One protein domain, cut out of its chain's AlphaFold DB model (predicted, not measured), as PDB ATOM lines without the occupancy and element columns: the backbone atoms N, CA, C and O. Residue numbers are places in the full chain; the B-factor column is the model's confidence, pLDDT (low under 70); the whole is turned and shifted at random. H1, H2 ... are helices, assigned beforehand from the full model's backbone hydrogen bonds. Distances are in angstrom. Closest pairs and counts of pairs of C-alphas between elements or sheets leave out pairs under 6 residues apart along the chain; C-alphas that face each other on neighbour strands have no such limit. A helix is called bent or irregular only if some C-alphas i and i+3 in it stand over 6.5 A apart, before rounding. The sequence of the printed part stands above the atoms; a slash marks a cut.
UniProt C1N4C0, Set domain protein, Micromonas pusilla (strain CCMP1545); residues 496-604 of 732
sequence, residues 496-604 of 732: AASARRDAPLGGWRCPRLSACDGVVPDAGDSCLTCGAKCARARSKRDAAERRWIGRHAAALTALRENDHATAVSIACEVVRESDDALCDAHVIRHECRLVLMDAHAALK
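Overview. This is residues 496 to 604 of the 732 residues of the protein "Set domain protein" of Micromonas pusilla (strain CCMP1545) (UniProt C1N4C0). Three helices, H2, H3 and H4, lie side by side in an up-and-down bundle, each running against the one before it, and at the end of the bundle where H2 begins sits a head made of the loops of residues 506 to 537 and the short helix H1. H2 is the longest helix, and its first residues reach beyond H3 and H4 toward this head. The printed part has 109 residues with four named helices, in the order H1, H2, H3, H4 along the chain, and no named strand; its class is all helix. It is only just compact, close to loose, with a radius of gyration of the C-alphas of 15.2 A, and its outline is elongated, spanning 45 by 26 by 26 A.

Arrangement. Begin at H2, residues 538 to 560, and look for H3, residues 564 to 578, which touches it at a shallow tilt of 17 degrees, opposite ways, as a helical hairpin; their closest C-alphas are those of Ala 555 and Ala 567, 4.3 A apart. H4, residues 587 to 602, forms a second helical hairpin with H3, which it touches at a shallow tilt of 31 degrees, opposite ways, the closest C-alphas being those of His 564 and Ala 599 at 4.9 A. H4 also touches H2, the same way at a shallow tilt of 24 degrees, and there the C-alphas of His 552 and Cys 592 come closest, at 6.1 A. Now turn to H1, residues 496 to 505, which is close to H4 but not clearly touching it: the closest C-alphas, those of Leu 505 and Val 587, are 5.4 A apart. H1 and H4 run the same way at a steep tilt of 46 degrees. H1 is apart from H2 and from H3. In H2, H3 and H4 every O i to N i+4 pair is within hydrogen-bond range, while in H1 it is 4 of 6.

Along the chain. Find C-alpha 538 at (-45.260, 32.468, 20.868); from there H2 runs 32.9 A to C-alpha 560 at (-53.645, 37.421, 52.276). H3 measures 21.0 A from C-alpha 564 to C-alpha 578, and H4 measures 23.0 A from C-alpha 587 to C-alpha 602 at (-45.665, 45.306, 56.440). Go back to C-alpha 496 at (-55.648, 52.433, 16.954) for H1, which runs 14.9 A to C-alpha 505 and is irregular, with C-alphas 501 and 504 standing 7.2 A apart.

Size, cuts and confidence. The two C-alphas farthest apart are those of Gly 531 and Asn 562, at 45.5 A. The printed part has no cut. The link from H1 to H2 is long, with 32 residues; that from H2 to H3 is tight, with 3, and that from H3 to H4 is short, with 8. Look in the B-factor column for the model's confidence: the mean pLDDT of the printed part is 90.4, and it is under 70 at residue 513 and at residues 535 to 539, of which 538 and 539 belong to H2.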
ATOM      1  N   ALA A 496     -56.962  53.008  17.233       87.69
ATOM      2  CA  ALA A 496     -55.648  52.433  16.954       87.69
ATOM      3  C   ALA A 496     -54.521  53.109  17.756       87.69
ATOM      4  O   ALA A 496     -53.592  52.431  18.201       87.69
ATOM      5  N   ALA A 497     -54.605  54.423  18.002       88.44
ATOM      6  CA  ALA A 497     -53.608  55.111  18.822       88.44
ATOM      7  C   ALA A 497     -53.684  54.640  20.283       88.44
ATOM      8  O   ALA A 497     -52.655  54.406  20.921       88.44
ATOM      9  N   SER A 498     -54.896  54.408  20.791       89.75
ATOM     10  CA  SER A 498     -55.129  53.788  22.097       89.75
ATOM     11  C   SER A 498     -54.630  52.344  22.160       89.75
ATOM     12  O   SER A 498     -54.048  51.970  23.173       89.75
ATOM     13  N   ALA A 499     -54.765  51.557  21.086       87.88
ATOM     14  CA  ALA A 499     -54.163  50.222  20.997       87.88
ATOM     15  C   ALA A 499     -52.625  50.282  21.054       87.88
ATOM     16  O   ALA A 499     -52.006  49.522  21.795       87.88
ATOM     17  N   ARG A 500     -51.999  51.232  20.342       88.06
ATOM     18  CA  ARG A 500     -50.544  51.458  20.406       88.06
ATOM     19  C   ARG A 500     -50.096  51.903  21.799       88.06
ATOM     20  O   ARG A 500     -49.048  51.464  22.263       88.06
ATOM     21  N   ARG A 501     -50.888  52.747  22.467       90.50
ATOM     22  CA  ARG A 501     -50.638  53.180  23.846       90.50
ATOM     23  C   ARG A 501     -50.764  52.023  24.830       90.50
ATOM     24  O   ARG A 501     -49.912  51.926  25.695       90.50
ATOM     25  N   ASP A 502     -51.780  51.169  24.704       93.50
ATOM     26  CA  ASP A 502     -52.030  50.031  25.603       93.50
ATOM     27  C   ASP A 502     -51.107  48.827  25.308       93.50
ATOM     28  O   ASP A 502     -50.989  47.941  26.151       93.50
ATOM     29  N   ALA A 503     -50.408  48.795  24.165       91.94
ATOM     30  CA  ALA A 503     -49.513  47.700  23.775       91.94
ATOM     31  C   ALA A 503     -48.501  47.255  24.856       91.94
ATOM     32  O   ALA A 503     -48.293  46.050  24.978       91.94
ATOM     33  N   PRO A 504     -47.891  48.142  25.673       93.25
ATOM     34  CA  PRO A 504     -47.000  47.734  26.759       93.25
ATOM     35  C   PRO A 504     -47.673  46.913  27.874       93.25
ATOM     36  O   PRO A 504     -46.967  46.211  28.592       93.25
ATOM     37  N   LEU A 505     -49.002  46.977  28.038       94.75
ATOM     38  CA  LEU A 505     -49.723  46.285  29.121       94.75
ATOM     39  C   LEU A 505     -49.666  44.755  28.982       94.75
ATOM     40  O   LEU A 505     -49.593  44.063  29.993       94.75
ATOM     41  N   GLY A 506     -49.661  44.244  27.748       92.19
ATOM     42  CA  GLY A 506     -49.415  42.829  27.417       92.19
ATOM     43  C   GLY A 506     -48.155  42.643  26.567       92.19
ATOM     44  O   GLY A 506     -47.993  41.655  25.865       92.19
ATOM     45  N   GLY A 507     -47.304  43.667  26.507       90.31
ATOM     46  CA  GLY A 507     -46.238  43.759  25.522       90.31
ATOM     47  C   GLY A 507     -44.928  43.145  25.993       90.31
ATOM     48  O   GLY A 507     -44.466  43.379  27.113       90.31
ATOM     49  N   TRP A 508     -44.252  42.461  25.081       90.75
ATOM     50  CA  TRP A 508     -42.891  41.977  25.273       90.75
ATOM     51  C   TRP A 508     -41.885  43.064  24.907       90.75
ATOM     52  O   TRP A 508     -42.108  43.856  23.988       90.75
ATOM     53  N   ARG A 509     -40.744  43.095  25.594       89.81
ATOM     54  CA  ARG A 509     -39.638  43.971  25.201       89.81
ATOM     55  C   ARG A 509     -39.043  43.516  23.877       89.81
ATOM     56  O   ARG A 509     -38.945  42.319  23.588       89.81
ATOM     57  N   CYS A 510     -38.607  44.481  23.071       88.06
ATOM     58  CA  CYS A 510     -37.863  44.185  21.858       88.06
ATOM     59  C   CYS A 510     -36.589  43.391  22.206       88.06
ATOM     60  O   CYS A 510     -35.797  43.855  23.020       88.06
ATOM     61  N   PRO A 511     -36.313  42.239  21.564       83.50
ATOM     62  CA  PRO A 511     -35.106  41.453  21.819       83.50
ATOM     63  C   PRO A 511     -33.813  42.186  21.435       83.50
ATOM     64  O   PRO A 511     -32.732  41.775  21.845       83.50
ATOM     65  N   ARG A 512     -33.901  43.285  20.675       83.38
ATOM     66  CA  ARG A 512     -32.781  44.193  20.393       83.38
ATOM     67  C   ARG A 512     -32.588  45.194  21.543       83.38
ATOM     68  O   ARG A 512     -32.445  46.380  21.281       83.38
ATOM     69  N   LEU A 513     -32.614  44.719  22.789       69.00
ATOM     70  CA  LEU A 513     -32.676  45.525  24.023       69.00
ATOM     71  C   LEU A 513     -31.619  46.643  24.105       69.00
ATOM     72  O   LEU A 513     -31.882  47.689  24.683       69.00
ATOM     73  N   SER A 514     -30.440  46.449  23.509       77.31
ATOM     74  CA  SER A 514     -29.359  47.447  23.476       77.31
ATOM     75  C   SER A 514     -29.556  48.569  22.448       77.31
ATOM     76  O   SER A 514     -28.867  49.582  22.515       77.31
ATOM     77  N   ALA A 515     -30.467  48.395  21.489       81.00
ATOM     78  CA  ALA A 515     -30.692  49.306  20.365       81.00
ATOM     79  C   ALA A 515     -32.170  49.708  20.188       81.00
ATOM     80  O   ALA A 515     -32.496  50.447  19.261       81.00
ATOM     81  N   CYS A 516     -33.079  49.181  21.015       85.06
ATOM     82  CA  CYS A 516     -34.514  49.420  20.917       85.06
ATOM     83  C   CYS A 516     -35.198  49.183  22.270       85.06
ATOM     84  O   CYS A 516     -35.150  48.080  22.810       85.06
ATOM     85  N   ASP A 517     -35.909  50.195  22.757       84.06
ATOM     86  CA  ASP A 517     -36.797  50.151  23.927       84.06
ATOM     87  C   ASP A 517     -38.258  49.829  23.552       84.06
ATOM     88  O   ASP A 517     -39.179  49.951  24.361       84.06
ATOM     89  N   GLY A 518     -38.478  49.426  22.300       88.12
ATOM     90  CA  GLY A 518     -39.798  49.215  21.737       88.12
ATOM     91  C   GLY A 518     -40.519  47.968  22.231       88.12
ATOM     92  O   GLY A 518     -39.944  47.051  22.819       88.12
ATOM     93  N   VAL A 519     -41.807  47.921  21.902       90.81
ATOM     94  CA  VAL A 519     -42.732  46.870  22.337       90.81
ATOM     95  C   VAL A 519     -43.055  45.930  21.188       90.81
ATOM     96  O   VAL A 519     -43.330  46.377  20.075       90.81
ATOM     97  N   VAL A 520     -43.037  44.632  21.460       89.88
ATOM     98  CA  VAL A 520     -43.629  43.597  20.613       89.88
ATOM     99  C   VAL A 520     -44.987  43.250  21.232       89.88
ATOM    100  O   VAL A 520     -45.010  42.722  22.344       89.88
ATOM    101  N   PRO A 521     -46.115  43.590  20.584       86.31
ATOM    102  CA  PRO A 521     -47.441  43.293  21.116       86.31
ATOM    103  C   PRO A 521     -47.639  41.786  21.261       86.31
ATOM    104  O   PRO A 521     -47.117  41.031  20.445       86.31
ATOM    105  N   ASP A 522     -48.444  41.354  22.229       77.69
ATOM    106  CA  ASP A 522     -48.781  39.936  22.421       77.69
ATOM    107  C   ASP A 522     -49.321  39.276  21.133       77.69
ATOM    108  O   ASP A 522     -48.845  38.242  20.648       77.69
ATOM    109  N   ALA A 523     -50.247  39.975  20.471       73.56
ATOM    110  CA  ALA A 523     -50.860  39.537  19.224       73.56
ATOM    111  C   ALA A 523     -49.903  39.527  18.006       73.56
ATOM    112  O   ALA A 523     -50.289  39.006  16.959       73.56
ATOM    113  N   GLY A 524     -48.686  40.077  18.111       78.75
ATOM    114  CA  GLY A 524     -47.808  40.347  16.970       78.75
ATOM    115  C   GLY A 524     -46.372  39.831  17.097       78.75
ATOM    116  O   GLY A 524     -45.854  39.533  18.172       78.75
ATOM    117  N   ASP A 525     -45.697  39.793  15.948       83.31
ATOM    118  CA  ASP A 525     -44.300  39.354  15.835       83.31
ATOM    119  C   ASP A 525     -43.345  40.476  15.429       83.31
ATOM    120  O   ASP A 525     -42.172  40.225  15.165       83.31
ATOM    121  N   SER A 526     -43.818  41.720  15.361       88.62
ATOM    122  CA  SER A 526     -42.996  42.871  14.983       88.62
ATOM    123  C   SER A 526     -42.970  43.916  16.087       88.62
ATOM    124  O   SER A 526     -43.979  44.181  16.739       88.62
ATOM    125  N   CYS A 527     -41.802  44.516  16.298       89.94
ATOM    126  CA  CYS A 527     -41.653  45.613  17.243       89.94
ATOM    127  C   CYS A 527     -42.322  46.883  16.699       89.94
ATOM    128  O   CYS A 527     -42.018  47.314  15.588       89.94
ATOM    129  N   LEU A 528     -43.164  47.526  17.510       89.56
ATOM    130  CA  LEU A 528     -43.872  48.760  17.158       89.56
ATOM    131  C   LEU A 528     -42.957  49.984  17.000       89.56
ATOM    132  O   LEU A 528     -43.416  51.005  16.486       89.56
ATOM    133  N   THR A 529     -41.705  49.907  17.461       89.62
ATOM    134  CA  THR A 529     -40.734  51.012  17.390       89.62
ATOM    135  C   THR A 529     -39.767  50.837  16.225       89.62
ATOM    136  O   THR A 529     -39.697  51.703  15.364       89.62
ATOM    137  N   CYS A 530     -39.035  49.719  16.161       90.00
ATOM    138  CA  CYS A 530     -38.004  49.515  15.135       90.00
ATOM    139  C   CYS A 530     -38.466  48.693  13.920       90.00
ATOM    140  O   CYS A 530     -37.666  48.441  13.023       90.00
ATOM    141  N   GLY A 531     -39.711  48.200  13.909       87.88
ATOM    142  CA  GLY A 531     -40.270  47.392  12.814       87.88
ATOM    143  C   GLY A 531     -39.658  45.994  12.661       87.88
ATOM    144  O   GLY A 531     -40.053  45.234  11.782       87.88
ATOM    145  N   ALA A 532     -38.691  45.625  13.504       85.94
ATOM    146  CA  ALA A 532     -38.020  44.339  13.413       85.94
ATOM    147  C   ALA A 532     -38.977  43.182  13.706       85.94
ATOM    148  O   ALA A 532     -39.669  43.196  14.727       85.94
ATOM    149  N   LYS A 533     -38.926  42.132  12.876       84.75
ATOM    150  CA  LYS A 533     -39.526  40.836  13.203       84.75
ATOM    151  C   LYS A 533     -38.769  40.206  14.374       84.75
ATOM    152  O   LYS A 533     -37.575  39.925  14.288       84.75
ATOM    153  N   CYS A 534     -39.467  40.017  15.480       78.69
ATOM    154  CA  CYS A 534     -38.956  39.528  16.748       78.69
ATOM    155  C   CYS A 534     -39.419  38.077  16.932       78.69
ATOM    156  O   CYS A 534     -40.416  37.801  17.588       78.69
ATOM    157  N   ALA A 535     -38.690  37.140  16.322       60.00
ATOM    158  CA  ALA A 535     -39.054  35.726  16.182       60.00
ATOM    159  C   ALA A 535     -38.951  34.881  17.477       60.00
ATOM    160  O   ALA A 535     -38.510  33.732  17.439       60.00
ATOM    161  N   ARG A 536     -39.324  35.404  18.655       62.06
ATOM    162  CA  ARG A 536     -39.492  34.526  19.829       62.06
ATOM    163  C   ARG A 536     -40.754  33.694  19.618       62.06
ATOM    164  O   ARG A 536     -41.830  34.270  19.518       62.06
ATOM    165  N   ALA A 537     -40.643  32.366  19.572       61.06
ATOM    166  CA  ALA A 537     -41.801  31.482  19.414       61.06
ATOM    167  C   ALA A 537     -42.888  31.805  20.459       61.06
ATOM    168  O   ALA A 537     -42.599  31.767  21.660       61.06
ATOM    169  N   ARG A 538     -44.113  32.119  20.007       68.25
ATOM    170  CA  ARG A 538     -45.260  32.468  20.868       68.25
ATOM    171  C   ARG A 538     -45.482  31.431  21.976       68.25
ATOM    172  O   ARG A 538     -45.559  31.786  23.138       68.25
ATOM    173  N   SER A 539     -45.373  30.140  21.667       67.94
ATOM    174  CA  SER A 539     -45.521  29.059  22.658       67.94
ATOM    175  C   SER A 539     -44.585  29.161  23.876       67.94
ATOM    176  O   SER A 539     -44.982  28.810  24.988       67.94
ATOM    177  N   LYS A 540     -43.350  29.658  23.702       74.19
ATOM    178  CA  LYS A 540     -42.409  29.881  24.815       74.19
ATOM    179  C   LYS A 540     -42.779  31.115  25.637       74.19
ATOM    180  O   LYS A 540     -42.564  31.110  26.847       74.19
ATOM    181  N   ARG A 541     -43.322  32.145  24.979       81.12
ATOM    182  CA  ARG A 541     -43.841  33.358  25.621       81.12
ATOM    183  C   ARG A 541     -45.012  33.001  26.536       81.12
ATOM    184  O   ARG A 541     -44.921  33.206  27.744       81.12
ATOM    185  N   ASP A 542     -46.002  32.301  25.992       82.12
ATOM    186  CA  ASP A 542     -47.209  31.909  26.723       82.12
ATOM    187  C   ASP A 542     -46.899  30.999  27.923       82.12
ATOM    188  O   ASP A 542     -47.521  31.094  28.981       82.12
ATOM    189  N   ALA A 543     -45.935  30.081  27.780       86.88
ATOM    190  CA  ALA A 543     -45.528  29.200  28.874       86.88
ATOM    191  C   ALA A 543     -44.864  29.973  30.026       86.88
ATOM    192  O   ALA A 543     -45.132  29.679  31.194       86.88
ATOM    193  N   ALA A 544     -44.026  30.964  29.708       89.81
ATOM    194  CA  ALA A 544     -43.401  31.826  30.709       89.81
ATOM    195  C   ALA A 544     -44.443  32.703  31.419       89.81
ATOM    196  O   ALA A 544     -44.462  32.741  32.650       89.81
ATOM    197  N   GLU A 545     -45.359  33.321  30.670       90.31
ATOM    198  CA  GLU A 545     -46.452  34.115  31.238       90.31
ATOM    199  C   GLU A 545     -47.343  33.294  32.163       90.31
ATOM    200  O   GLU A 545     -47.558  33.698  33.304       90.31
ATOM    201  N   ARG A 546     -47.787  32.100  31.746       92.25
ATOM    202  CA  ARG A 546     -48.577  31.208  32.613       92.25
ATOM    203  C   ARG A 546     -47.851  30.877  33.916       92.25
ATOM    204  O   ARG A 546     -48.472  30.883  34.980       92.25
ATOM    205  N   ARG A 547     -46.537  30.627  33.859       95.50
ATOM    206  CA  ARG A 547     -45.717  30.400  35.060       95.50
ATOM    207  C   ARG A 547     -45.700  31.636  35.962       95.50
ATOM    208  O   ARG A 547     -45.843  31.494  37.175       95.50
ATOM    209  N   TRP A 548     -45.527  32.832  35.407       96.75
ATOM    210  CA  TRP A 548     -45.529  34.073  36.185       96.75
ATOM    211  C   TRP A 548     -46.897  34.404  36.777       96.75
ATOM    212  O   TRP A 548     -46.958  34.762  37.947       96.75
ATOM    213  N   ILE A 549     -47.985  34.195  36.033       95.50
ATOM    214  CA  ILE A 549     -49.361  34.346  36.522       95.50
ATOM    215  C   ILE A 549     -49.614  33.400  37.704       95.50
ATOM    216  O   ILE A 549     -50.117  33.832  38.740       95.50
ATOM    217  N   GLY A 550     -49.207  32.129  37.593       97.12
ATOM    218  CA  GLY A 550     -49.331  31.161  38.687       97.12
ATOM    219  C   GLY A 550     -48.539  31.562  39.936       97.12
ATOM    220  O   GLY A 550     -49.047  31.466  41.052       97.12
ATOM    221  N   ARG A 551     -47.313  32.076  39.764       97.81
ATOM    222  CA  ARG A 551     -46.495  32.576  40.882       97.81
ATOM    223  C   ARG A 551     -47.061  33.855  41.496       97.81
ATOM    224  O   ARG A 551     -47.101  33.964  42.715       97.81
ATOM    225  N   HIS A 552     -47.556  34.786  40.687       97.25
ATOM    226  CA  HIS A 552     -48.267  35.962  41.177       97.25
ATOM    227  C   HIS A 552     -49.475  35.566  42.044       97.25
ATOM    228  O   HIS A 552     -49.624  36.073  43.155       97.25
ATOM    229  N   ALA A 553     -50.286  34.600  41.597       97.44
ATOM    230  CA  ALA A 553     -51.407  34.091  42.383       97.44
ATOM    231  C   ALA A 553     -50.956  33.495  43.731       97.44
ATOM    232  O   ALA A 553     -51.605  33.724  44.752       97.44
ATOM    233  N   ALA A 554     -49.824  32.783  43.764       97.75
ATOM    234  CA  ALA A 554     -49.234  32.290  45.009       97.75
ATOM    235  C   ALA A 554     -48.755  33.431  45.928       97.75
ATOM    236  O   ALA A 554     -49.004  33.386  47.132       97.75
ATOM    237  N   ALA A 555     -48.137  34.479  45.372       98.06
ATOM    238  CA  ALA A 555     -47.709  35.655  46.132       98.06
ATOM    239  C   ALA A 555     -48.900  36.409  46.753       98.06
ATOM    240  O   ALA A 555     -48.844  36.791  47.920       98.06
ATOM    241  N   LEU A 556     -50.002  36.566  46.008       96.00
ATOM    242  CA  LEU A 556     -51.248  37.139  46.526       96.00
ATOM    243  C   LEU A 556     -51.851  36.303  47.660       96.00
ATOM    244  O   LEU A 556     -52.373  36.866  48.620       96.00
ATOM    245  N   THR A 557     -51.806  34.974  47.556       96.06
ATOM    246  CA  THR A 557     -52.266  34.083  48.632       96.06
ATOM    247  C   THR A 557     -51.422  34.271  49.888       96.06
ATOM    248  O   THR A 557     -51.987  34.536  50.945       96.06
ATOM    249  N   ALA A 558     -50.091  34.261  49.764       97.25
ATOM    250  CA  ALA A 558     -49.188  34.512  50.888       97.25
ATOM    251  C   ALA A 558     -49.447  35.883  51.540       97.25
ATOM    252  O   ALA A 558     -49.540  35.984  52.763       97.25
ATOM    253  N   LEU A 559     -49.663  36.934  50.736       95.06
ATOM    254  CA  LEU A 559     -50.012  38.265  51.242       95.06
ATOM    255  C   LEU A 559     -51.313  38.246  52.060       95.06
ATOM    256  O   LEU A 559     -51.368  38.836  53.137       95.06
ATOM    257  N   ARG A 560     -52.351  37.551  51.577       90.88
ATOM    258  CA  ARG A 560     -53.645  37.421  52.276       90.88
ATOM    259  C   ARG A 560     -53.540  36.646  53.586       90.88
ATOM    260  O   ARG A 560     -54.297  36.921  54.513       90.88
ATOM    261  N   GLU A 561     -52.615  35.698  53.660       93.38
ATOM    262  CA  GLU A 561     -52.322  34.910  54.860       93.38
ATOM    263  C   GLU A 561     -51.376  35.642  55.832       93.38
ATOM    264  O   GLU A 561     -51.046  35.111  56.889       93.38
ATOM    265  N   ASN A 562     -50.995  36.888  55.518       94.69
ATOM    266  CA  ASN A 562     -50.004  37.695  56.238       94.69
ATOM    267  C   ASN A 562     -48.589  37.082  56.258       94.69
ATOM    268  O   ASN A 562     -47.744  37.488  57.059       94.69
ATOM    269  N   ASP A 563     -48.286  36.151  55.349       97.69
ATOM    270  CA  ASP A 563     -46.920  35.692  55.089       97.69
ATOM    271  C   ASP A 563     -46.227  36.640  54.100       97.69
ATOM    272  O   ASP A 563     -46.001  36.357  52.917       97.69
ATOM    273  N   HIS A 564     -45.904  37.830  54.604       98.12
ATOM    274  CA  HIS A 564     -45.301  38.892  53.806       98.12
ATOM    275  C   HIS A 564     -43.906  38.520  53.280       98.12
ATOM    276  O   HIS A 564     -43.513  38.986  52.212       98.12
ATOM    277  N   ALA A 565     -43.153  37.676  53.994       98.25
ATOM    278  CA  ALA A 565     -41.815  37.261  53.573       98.25
ATOM    279  C   ALA A 565     -41.876  36.372  52.325       98.25
ATOM    280  O   ALA A 565     -41.156  36.621  51.353       98.25
ATOM    281  N   THR A 566     -42.779  35.388  52.315       98.38
ATOM    282  CA  THR A 566     -43.018  34.548  51.136       98.38
ATOM    283  C   THR A 566     -43.591  35.364  49.980       98.38
ATOM    284  O   THR A 566     -43.129  35.217  48.847       98.38
ATOM    285  N   ALA A 567     -44.531  36.279  50.254       98.44
ATOM    286  CA  ALA A 567     -45.086  37.171  49.234       98.44
ATOM    287  C   ALA A 567     -43.994  38.004  48.536       98.44
ATOM    288  O   ALA A 567     -43.937  38.024  47.305       98.44
ATOM    289  N   VAL A 568     -43.086  38.619  49.310       98.56
ATOM    290  CA  VAL A 568     -41.934  39.362  48.767       98.56
ATOM    291  C   VAL A 568     -41.035  38.453  47.942       98.56
ATOM    292  O   VAL A 568     -40.688  38.813  46.819       98.56
ATOM    293  N   SER A 569     -40.672  37.281  48.470       98.38
ATOM    294  CA  SER A 569     -39.784  36.341  47.780       98.38
ATOM    295  C   SER A 569     -40.308  36.001  46.381       98.38
ATOM    296  O   SER A 569     -39.633  36.238  45.377       98.38
ATOM    297  N   ILE A 570     -41.562  35.549  46.299       98.50
ATOM    298  CA  ILE A 570     -42.174  35.124  45.039       98.50
ATOM    299  C   ILE A 570     -42.329  36.306  44.072       98.50
ATOM    300  O   ILE A 570     -41.968  36.194  42.897       98.50
ATOM    301  N   ALA A 571     -42.861  37.442  44.537       98.31
ATOM    302  CA  ALA A 571     -43.134  38.585  43.668       98.31
ATOM    303  C   ALA A 571     -41.842  39.234  43.133       98.31
ATOM    304  O   ALA A 571     -41.767  39.540  41.941       98.31
ATOM    305  N   CYS A 572     -40.795  39.356  43.958       98.06
ATOM    306  CA  CYS A 572     -39.474  39.820  43.517       98.06
ATOM    307  C   CYS A 572     -38.884  38.907  42.439       98.06
ATOM    308  O   CYS A 572     -38.340  39.392  41.446       98.06
ATOM    309  N   GLU A 573     -39.000  37.585  42.592       97.50
ATOM    310  CA  GLU A 573     -38.523  36.654  41.571       97.50
ATOM    311  C   GLU A 573     -39.297  36.773  40.254       97.50
ATOM    312  O   GLU A 573     -38.704  36.604  39.191       97.50
ATOM    313  N   VAL A 574     -40.609  37.032  40.283       97.50
ATOM    314  CA  VAL A 574     -41.390  37.280  39.058       97.50
ATOM    315  C   VAL A 574     -40.922  38.560  38.374       97.50
ATOM    316  O   VAL A 574     -40.618  38.526  37.180       97.50
ATOM    317  N   VAL A 575     -40.801  39.666  39.113       96.50
ATOM    318  CA  VAL A 575     -40.335  40.948  38.556       96.50
ATOM    319  C   VAL A 575     -38.927  40.804  37.973       96.50
ATOM    320  O   VAL A 575     -38.701  41.210  36.838       96.50
ATOM    321  N   ARG A 576     -38.005  40.150  38.689       95.44
ATOM    322  CA  ARG A 576     -36.623  39.938  38.236       95.44
ATOM    323  C   ARG A 576     -36.530  39.035  37.007       95.44
ATOM    324  O   ARG A 576     -35.807  39.352  36.075       95.44
ATOM    325  N   GLU A 577     -37.224  37.896  36.998       94.62
ATOM    326  CA  GLU A 577     -37.179  36.972  35.853       94.62
ATOM    327  C   GLU A 577     -37.835  37.550  34.594       94.62
ATOM    328  O   GLU A 577     -37.493  37.140  33.484       94.62
ATOM    329  N   SER A 578     -38.794  38.462  34.759       93.94
ATOM    330  CA  SER A 578     -39.522  39.064  33.643       93.94
ATOM    331  C   SER A 578     -38.910  40.368  33.128       93.94
ATOM    332  O   SER A 578     -39.375  40.865  32.105       93.94
ATOM    333  N   ASP A 579     -37.866  40.915  33.761       90.06
ATOM    334  CA  ASP A 579     -37.377  42.272  33.471       90.06
ATOM    335  C   ASP A 579     -36.845  42.452  32.035       90.06
ATOM    336  O   ASP A 579     -37.166  43.430  31.358       90.06
ATOM    337  N   ASP A 580     -36.125  41.453  31.517       87.00
ATOM    338  CA  ASP A 580     -35.612  41.439  30.137       87.00
ATOM    339  C   ASP A 580     -36.645  40.959  29.103       87.00
ATOM    340  O   ASP A 580     -36.391  40.949  27.894       87.00
ATOM    341  N   ALA A 581     -37.805  40.496  29.565       89.81
ATOM    342  CA  ALA A 581     -38.813  39.849  28.738       89.81
ATOM    343  C   ALA A 581     -40.048  40.726  28.527       89.81
ATOM    344  O   ALA A 581     -40.485  40.904  27.390       89.81
ATOM    345  N   LEU A 582     -40.596  41.274  29.606       92.12
ATOM    346  CA  LEU A 582     -41.846  42.019  29.627       92.12
ATOM    347  C   LEU A 582     -41.582  43.515  29.742       92.12
ATOM    348  O   LEU A 582     -40.649  43.954  30.420       92.12
ATOM    349  N   CYS A 583     -42.428  44.313  29.094       91.25
ATOM    350  CA  CYS A 583     -42.375  45.763  29.239       91.25
ATOM    351  C   CYS A 583     -42.533  46.169  30.706       91.25
ATOM    352  O   CYS A 583     -43.220  45.505  31.473       91.25
ATOM    353  N   ASP A 584     -41.944  47.298  31.088       89.62
ATOM    354  CA  ASP A 584     -42.004  47.781  32.469       89.62
ATOM    355  C   ASP A 584     -43.446  47.947  32.985       89.62
ATOM    356  O   ASP A 584     -43.768  47.565  34.107       89.62
ATOM    357  N   ALA A 585     -44.335  48.429  32.117       92.44
ATOM    358  CA  ALA A 585     -45.751  48.621  32.401       92.44
ATOM    359  C   ALA A 585     -46.604  47.340  32.344       92.44
ATOM    360  O   ALA A 585     -47.813  47.421  32.565       92.44
ATOM    361  N   HIS A 586     -46.021  46.186  32.016       94.50
ATOM    362  CA  HIS A 586     -46.769  44.951  31.798       94.50
ATOM    363  C   HIS A 586     -47.604  44.569  33.028       94.50
ATOM    364  O   HIS A 586     -47.116  44.638  34.158       94.50
ATOM    365  N   VAL A 587     -48.839  44.106  32.813       95.56
ATOM    366  CA  VAL A 587     -49.822  43.842  33.881       95.56
ATOM    367  C   VAL A 587     -49.271  42.885  34.941       95.56
ATOM    368  O   VAL A 587     -49.299  43.212  36.116       95.56
ATOM    369  N   ILE A 588     -48.656  41.763  34.547       95.75
ATOM    370  CA  ILE A 588     -48.003  40.823  35.488       95.75
ATOM    371  C   ILE A 588     -46.993  41.526  36.417       95.75
ATOM    372  O   ILE A 588     -46.977  41.273  37.620       95.75
ATOM    373  N   ARG A 589     -46.148  42.417  35.877       95.69
ATOM    374  CA  ARG A 589     -45.163  43.158  36.682       95.69
ATOM    375  C   ARG A 589     -45.851  44.156  37.603       95.69
ATOM    376  O   ARG A 589     -45.438  44.291  38.750       95.69
ATOM    377  N   HIS A 590     -46.874  44.848  37.109       96.38
ATOM    378  CA  HIS A 590     -47.660  45.789  37.901       96.38
ATOM    379  C   HIS A 590     -48.350  45.102  39.085       96.38
ATOM    380  O   HIS A 590     -48.183  45.533  40.219       96.38
ATOM    381  N   GLU A 591     -49.025  43.983  38.843       96.50
ATOM    382  CA  GLU A 591     -49.692  43.186  39.874       96.50
ATOM    383  C   GLU A 591     -48.700  42.678  40.939       96.50
ATOM    384  O   GLU A 591     -48.923  42.833  42.140       96.50
ATOM    385  N   CYS A 592     -47.527  42.176  40.529       97.94
ATOM    386  CA  CYS A 592     -46.469  41.827  41.483       97.94
ATOM    387  C   CYS A 592     -45.945  43.040  42.268       97.94
ATOM    388  O   CYS A 592     -45.633  42.901  43.447       97.94
ATOM    389  N   ARG A 593     -45.859  44.227  41.656       97.62
ATOM    390  CA  ARG A 593     -45.474  45.458  42.364       97.62
ATOM    391  C   ARG A 593     -46.516  45.880  43.396       97.62
ATOM    392  O   ARG A 593     -46.116  46.311  44.470       97.62
ATOM    393  N   LEU A 594     -47.813  45.707  43.134       96.31
ATOM    394  CA  LEU A 594     -48.854  45.945  44.143       96.31
ATOM    395  C   LEU A 594     -48.658  45.028  45.362       96.31
ATOM    396  O   LEU A 594     -48.665  45.505  46.494       96.31
ATOM    397  N   VAL A 595     -48.362  43.742  45.140       97.56
ATOM    398  CA  VAL A 595     -48.028  42.802  46.229       97.56
ATOM    399  C   VAL A 595     -46.787  43.250  47.006       97.56
ATOM    400  O   VAL A 595     -46.783  43.230  48.236       97.56
ATOM    401  N   LEU A 596     -45.729  43.654  46.298       98.38
ATOM    402  CA  LEU A 596     -44.480  44.108  46.912       98.38
ATOM    403  C   LEU A 596     -44.659  45.394  47.717       98.38
ATOM    404  O   LEU A 596     -44.066  45.511  48.786       98.38
ATOM    405  N   MET A 597     -45.477  46.331  47.234       96.62
ATOM    406  CA  MET A 597     -45.789  47.581  47.924       96.62
ATOM    407  C   MET A 597     -46.323  47.301  49.335       96.62
ATOM    408  O   MET A 597     -45.738  47.762  50.318       96.62
ATOM    409  N   ASP A 598     -47.356  46.462  49.438       94.94
ATOM    410  CA  ASP A 598     -47.986  46.112  50.713       94.94
ATOM    411  C   ASP A 598     -47.067  45.255  51.596       94.94
ATOM    412  O   ASP A 598     -46.908  45.507  52.794       94.94
ATOM    413  N   ALA A 599     -46.417  44.243  51.012       97.88
ATOM    414  CA  ALA A 599     -45.593  43.306  51.768       97.88
ATOM    415  C   ALA A 599     -44.304  43.955  52.308       97.88
ATOM    416  O   ALA A 599     -43.928  43.715  53.459       97.88
ATOM    417  N   HIS A 600     -43.640  44.818  51.530       98.19
ATOM    418  CA  HIS A 600     -42.475  45.569  52.006       98.19
ATOM    419  C   HIS A 600     -42.845  46.542  53.124       98.19
ATOM    420  O   HIS A 600     -42.095  46.648  54.099       98.19
ATOM    421  N   ALA A 601     -43.989  47.226  53.013       95.88
ATOM    422  CA  ALA A 601     -44.481  48.107  54.067       95.88
ATOM    423  C   ALA A 601     -44.741  47.325  55.368       95.88
ATOM    424  O   ALA A 601     -44.242  47.710  56.428       95.88
ATOM    425  N   ALA A 602     -45.411  46.170  55.286       96.38
ATOM    426  CA  ALA A 602     -45.665  45.306  56.440       96.38
ATOM    427  C   ALA A 602     -44.368  44.800  57.108       96.38
ATOM    428  O   ALA A 602     -44.253  44.778  58.337       96.38
ATOM    429  N   LEU A 603     -43.347  44.468  56.309       97.44
ATOM    430  CA  LEU A 603     -42.018  44.061  56.787       97.44
ATOM    431  C   LEU A 603     -41.117  45.233  57.206       97.44
ATOM    432  O   LEU A 603     -39.971  45.010  57.605       97.44
ATOM    433  N   LYS A 604     -41.601  46.479  57.123       96.56
ATOM    434  CA  LYS A 604     -40.836  47.703  57.422       96.56
ATOM    435  C   LYS A 604     -39.586  47.863  56.545       96.56
ATOM    436  O   LYS A 604     -38.591  48.468  56.948       96.56
TER     437      LYS A 604